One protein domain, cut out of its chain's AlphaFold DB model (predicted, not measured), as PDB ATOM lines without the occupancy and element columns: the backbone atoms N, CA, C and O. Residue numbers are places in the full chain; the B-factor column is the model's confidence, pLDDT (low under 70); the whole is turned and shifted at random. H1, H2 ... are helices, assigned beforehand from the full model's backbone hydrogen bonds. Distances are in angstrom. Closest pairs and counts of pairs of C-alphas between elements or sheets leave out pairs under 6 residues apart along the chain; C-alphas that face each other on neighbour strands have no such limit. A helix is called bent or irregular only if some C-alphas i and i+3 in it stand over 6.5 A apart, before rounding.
ATOM      1  N   TRP A   2     217.046 126.210 154.779       87.25
ATOM      2  CA  TRP A   2     218.001 127.315 154.995       87.25
ATOM      3  C   TRP A   2     219.208 127.330 154.045       87.25
ATOM      4  O   TRP A   2     219.552 128.384 153.529       87.25
ATOM      5  N   GLY A   3     219.798 126.165 153.741       86.88
ATOM      6  CA  GLY A   3     220.891 126.076 152.761       86.88
ATOM      7  C   GLY A   3     220.479 126.530 151.356       86.88
ATOM      8  O   GLY A   3     221.228 127.242 150.701       86.88
ATOM      9  N   CYS A   4     219.257 126.202 150.919       88.50
ATOM     10  CA  CYS A   4     218.736 126.663 149.631       88.50
ATOM     11  C   CYS A   4     218.543 128.180 149.609       88.50
ATOM     12  O   CYS A   4     218.889 128.819 148.623       88.50
ATOM     13  N   LEU A   5     218.025 128.751 150.702       91.69
ATOM     14  CA  LEU A   5     217.860 130.197 150.833       91.69
ATOM     15  C   LEU A   5     219.218 130.916 150.801       91.69
ATOM     16  O   LEU A   5     219.366 131.907 150.096       91.69
ATOM     17  N   ALA A   6     220.217 130.391 151.513       92.75
ATOM     18  CA  ALA A   6     221.566 130.947 151.511       92.75
ATOM     19  C   ALA A   6     222.197 130.903 150.110       92.75
ATOM     20  O   ALA A   6     222.661 131.928 149.621       92.75
ATOM     21  N   PHE A   7     222.158 129.749 149.432       93.69
ATOM     22  CA  PHE A   7     222.669 129.629 148.062       93.69
ATOM     23  C   PHE A   7     221.925 130.523 147.071       93.69
ATOM     24  O   PHE A   7     222.555 131.082 146.177       93.69
ATOM     25  N   TYR A   8     220.615 130.701 147.242       92.25
ATOM     26  CA  TYR A   8     219.831 131.626 146.431       92.25
ATOM     27  C   TYR A   8     220.304 133.076 146.598       92.25
ATOM     28  O   TYR A   8     220.561 133.746 145.602       92.25
ATOM     29  N   LEU A   9     220.498 133.540 147.836       94.94
ATOM     30  CA  LEU A   9     221.007 134.891 148.101       94.94
ATOM     31  C   LEU A   9     222.428 135.089 147.558       94.94
ATOM     32  O   LEU A   9     222.696 136.108 146.931       94.94
ATOM     33  N   ILE A  10     223.316 134.105 147.742       94.38
ATOM     34  CA  ILE A  10     224.687 134.140 147.201       94.38
ATOM     35  C   ILE A  10     224.674 134.213 145.671       94.38
ATOM     36  O   ILE A  10     225.495 134.899 145.065       94.38
ATOM     37  N   PHE A  11     223.755 133.501 145.025       95.06
ATOM     38  CA  PHE A  11     223.634 133.558 143.576       95.06
ATOM     39  C   PHE A  11     223.107 134.899 143.088       95.06
ATOM     40  O   PHE A  11     223.637 135.423 142.115       95.06
ATOM     41  N   LEU A  12     222.103 135.467 143.765       94.50
ATOM     42  CA  LEU A  12     221.587 136.792 143.426       94.50
ATOM     43  C   LEU A  12     222.682 137.857 143.514       94.50
ATOM     44  O   LEU A  12     222.842 138.632 142.576       94.50
ATOM     45  N   THR A  13     223.487 137.852 144.580       95.00
ATOM     46  CA  THR A  13     224.598 138.807 144.704       95.00
ATOM     47  C   THR A  13     225.668 138.577 143.638       95.00
ATOM     48  O   THR A  13     226.147 139.533 143.033       95.00
ATOM     49  N   ALA A  14     226.015 137.320 143.336       95.50
ATOM     50  CA  ALA A  14     226.944 137.008 142.249       95.50
ATOM     51  C   ALA A  14     226.417 137.483 140.883       95.50
ATOM     52  O   ALA A  14     227.192 137.990 140.072       95.50
ATOM     53  N   LEU A  15     225.111 137.358 140.638       95.44
ATOM     54  CA  LEU A  15     224.450 137.804 139.413       95.44
ATOM     55  C   LEU A  15     224.471 139.334 139.284       95.44
ATOM     56  O   LEU A  15     224.817 139.847 138.221       95.44
ATOM     57  N   GLU A  16     224.196 140.072 140.363       93.94
ATOM     58  CA  GLU A  16     224.332 141.540 140.391       93.94
ATOM     59  C   GLU A  16     225.773 141.996 140.111       93.94
ATOM     60  O   GLU A  16     225.999 143.021 139.463       93.94
ATOM     61  N   MET A  17     226.760 141.202 140.537       95.75
ATOM     62  CA  MET A  17     228.185 141.448 140.298       95.75
ATOM     63  C   MET A  17     228.693 140.970 138.924       95.75
ATOM     64  O   MET A  17     229.889 141.096 138.661       95.75
ATOM     65  N   LYS A  18     227.827 140.443 138.041       94.38
ATOM     66  CA  LYS A  18     228.206 139.838 136.741       94.38
ATOM     67  C   LYS A  18     229.180 138.652 136.865       94.38
ATOM     68  O   LYS A  18     230.080 138.463 136.046       94.38
ATOM     69  N   LEU A  19     229.044 137.889 137.947       95.50
ATOM     70  CA  LEU A  19     229.793 136.665 138.239       95.50
ATOM     71  C   LEU A  19     228.865 135.441 138.204       95.50
ATOM     72  O   LEU A  19     229.059 134.482 138.954       95.50
ATOM     73  N   GLU A  20     227.850 135.453 137.341       93.38
ATOM     74  CA  GLU A  20     226.780 134.454 137.298       93.38
ATOM     75  C   GLU A  20     227.293 133.020 137.108       93.38
ATOM     76  O   GLU A  20     226.798 132.099 137.759       93.38
ATOM     77  N   LEU A  21     228.337 132.819 136.298       94.69
ATOM     78  CA  LEU A  21     228.943 131.499 136.084       94.69
ATOM     79  C   LEU A  21     229.640 130.977 137.348       94.69
ATOM     80  O   LEU A  21     229.528 129.794 137.675       94.69
ATOM     81  N   TRP A  22     230.322 131.856 138.091       94.62
ATOM     82  CA  TRP A  22     230.976 131.502 139.354       94.62
ATOM     83  C   TRP A  22     229.957 131.235 140.457       94.62
ATOM     84  O   TRP A  22     230.091 130.256 141.192       94.62
ATOM     85  N   GLY A  23     228.907 132.057 140.532       94.06
ATOM     86  CA  GLY A  23     227.779 131.840 141.434       94.06
ATOM     87  C   GLY A  23     227.100 130.495 141.173       94.06
ATOM     88  O   GLY A  23     226.883 129.724 142.108       94.06
ATOM     89  N   LEU A  24     226.842 130.163 139.904       93.62
ATOM     90  CA  LEU A  24     226.272 128.874 139.511       93.62
ATOM     91  C   LEU A  24     227.189 127.705 139.901       93.62
ATOM     92  O   LEU A  24     226.720 126.723 140.480       93.62
ATOM     93  N   GLY A  25     228.493 127.818 139.631       94.88
ATOM     94  CA  GLY A  25     229.481 126.808 140.018       94.88
ATOM     95  C   GLY A  25     229.508 126.563 141.529       94.88
ATOM     96  O   GLY A  25     229.517 125.411 141.967       94.88
ATOM     97  N   LEU A  26     229.432 127.631 142.328       94.50
ATOM     98  CA  LEU A  26     229.365 127.555 143.787       94.50
ATOM     99  C   LEU A  26     228.091 126.852 144.266       94.50
ATOM    100  O   LEU A  26     228.174 126.008 145.156       94.50
ATOM    101  N   ILE A  27     226.930 127.151 143.673       93.06
ATOM    102  CA  ILE A  27     225.671 126.466 144.005       93.06
ATOM    103  C   ILE A  27     225.774 124.971 143.701       93.06
ATOM    104  O   ILE A  27     225.425 124.148 144.549       93.06
ATOM    105  N   ILE A  28     226.245 124.613 142.503       92.94
ATOM    106  CA  ILE A  28     226.357 123.215 142.075       92.94
ATOM    107  C   ILE A  28     227.301 122.464 143.013       92.94
ATOM    108  O   ILE A  28     226.931 121.412 143.532       92.94
ATOM    109  N   LEU A  29     228.485 123.019 143.289       94.62
ATOM    110  CA  LEU A  29     229.448 122.416 144.208       94.62
ATOM    111  C   LEU A  29     228.871 122.304 145.626       94.62
ATOM    112  O   LEU A  29     228.953 121.250 146.256       94.62
ATOM    113  N   GLY A  30     228.236 123.368 146.111       93.44
ATOM    114  CA  GLY A  30     227.614 123.423 147.426       93.44
ATOM    115  C   GLY A  30     226.534 122.358 147.612       93.44
ATOM    116  O   GLY A  30     226.552 121.625 148.602       93.44
ATOM    117  N   PHE A  31     225.631 122.204 146.643       92.44
ATOM    118  CA  PHE A  31     224.611 121.158 146.689       92.44
ATOM    119  C   PHE A  31     225.168 119.761 146.425       92.44
ATOM    120  O   PHE A  31     224.672 118.818 147.036       92.44
ATOM    121  N   LEU A  32     226.199 119.590 145.594       93.06
ATOM    122  CA  LEU A  32     226.866 118.292 145.429       93.06
ATOM    123  C   LEU A  32     227.425 117.781 146.763       93.06
ATOM    124  O   LEU A  32     227.249 116.604 147.081       93.06
ATOM    125  N   LEU A  33     228.048 118.666 147.548       93.06
ATOM    126  CA  LEU A  33     228.647 118.333 148.841       93.06
ATOM    127  C   LEU A  33     227.604 118.161 149.955       93.06
ATOM    128  O   LEU A  33     227.700 117.225 150.744       93.06
ATOM    129  N   LEU A  34     226.611 119.051 150.029       90.31
ATOM    130  CA  LEU A  34     225.666 119.092 151.151       90.31
ATOM    131  C   LEU A  34     224.406 118.252 150.920       90.31
ATOM    132  O   LEU A  34     223.855 117.697 151.869       90.31
ATOM    133  N   ALA A  35     223.902 118.190 149.685       88.12
ATOM    134  CA  ALA A  35     222.610 117.578 149.384       88.12
ATOM    135  C   ALA A  35     222.457 117.200 147.898       88.12
ATOM    136  O   ALA A  35     221.584 117.721 147.202       88.12
ATOM    137  N   ARG A  36     223.257 116.235 147.418       90.25
ATOM    138  CA  ARG A  36     223.229 115.743 146.019       90.25
ATOM    139  C   ARG A  36     221.833 115.384 145.501       90.25
ATOM    140  O   ARG A  36     221.547 115.530 144.318       90.25
ATOM    141  N   ALA A  37     220.956 114.926 146.398       87.50
ATOM    142  CA  ALA A  37     219.582 114.566 146.073       87.50
ATOM    143  C   ALA A  37     218.795 115.757 145.508       87.50
ATOM    144  O   ALA A  37     217.954 115.544 144.643       87.50
ATOM    145  N   VAL A  38     219.100 116.988 145.940       87.19
ATOM    146  CA  VAL A  38     218.451 118.206 145.438       87.19
ATOM    147  C   VAL A  38     218.702 118.365 143.945       87.19
ATOM    148  O   VAL A  38     217.744 118.545 143.212       87.19
ATOM    149  N   ILE A  39     219.953 118.222 143.490       88.00
ATOM    150  CA  ILE A  39     220.324 118.337 142.068       88.00
ATOM    151  C   ILE A  39     219.653 117.233 141.241       88.00
ATOM    152  O   ILE A  39     219.141 117.486 140.155       88.00
ATOM    153  N   ILE A  40     219.634 116.004 141.760       87.94
ATOM    154  CA  ILE A  40     219.093 114.845 141.035       87.94
ATOM    155  C   ILE A  40     217.570 114.947 140.859       87.94
ATOM    156  O   ILE A  40     217.062 114.592 139.801       87.94
ATOM    157  N   HIS A  41     216.850 115.443 141.868       88.19
ATOM    158  CA  HIS A  41     215.382 115.495 141.868       88.19
ATOM    159  C   HIS A  41     214.813 116.836 141.382       88.19
ATOM    160  O   HIS A  41     213.609 117.062 141.509       88.19
ATOM    161  N   VAL A  42     215.641 117.732 140.830       86.88
ATOM    162  CA  VAL A  42     215.127 118.888 140.081       86.88
ATOM    163  C   VAL A  42     214.303 118.378 138.896       86.88
ATOM    164  O   VAL A  42     214.693 117.429 138.218       86.88
ATOM    165  N   ASP A  43     213.177 119.032 138.609       86.00
ATOM    166  CA  ASP A  43     212.426 118.791 137.375       86.00
ATOM    167  C   ASP A  43     213.178 119.408 136.178       86.00
ATOM    168  O   ASP A  43     212.873 120.501 135.694       86.00
TER     169      ASP A  43
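This is residues 2 to 43 of the 168 residues of the protein "Inner membrane protein YbiR" of Raoultella planticola (UniProt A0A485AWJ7). This is a helical hairpin: H1 runs one way, a tight turn at residues 17 to 19 folds the backbone back, and H2 runs beside H1 the opposite way, the two helices side by side. Near residue 34 H2 has a kink of 112 degrees, and its last residues turn off from the hairpin, followed by a short end of residues 41 to 43. The printed part has 42 residues with two named helices, H1 then H2, and no named strand; its class is all helix. It is compact, with a radius of gyration of the C-alphas of 10.3 A, and the C-alphas span 29 by 20 by 19 A.

H1 is residues 2 to 16, 21.3 A from first to last C-alpha, beginning at C-alpha 2 at (218.001, 127.315, 154.995). H2 is residues 20 to 40, 21.4 A from first to last C-alpha, beginning at C-alpha 20 at (226.780, 134.454, 137.298) and ending at C-alpha 40 at (219.093, 114.845, 141.035). H2 is irregular: C-alphas 34 and 37 are 9.1 A apart, against about 5 A in a regular helix, and its line is a rough one.

H1 and H2 touch, with 11 pairs of C-alphas within 8 A. Their closest C-alphas are those of Phe 11 and Gly 23, 5.0 A apart. Their lines stand at a shallow tilt of 17 degrees, opposite ways, and their centres are 11.2 A apart. The two form a helical hairpin. In H1 every O i to N i+4 pair is within hydrogen-bond range; in H2 13 of 17 are.

The two C-alphas farthest apart are those of Met 17 and His 41, at 29.0 A. The printed part has no cut, and the link from H1 to H2 is tight. The mean pLDDT of the printed part is 92.1, and no printed residue is under 70.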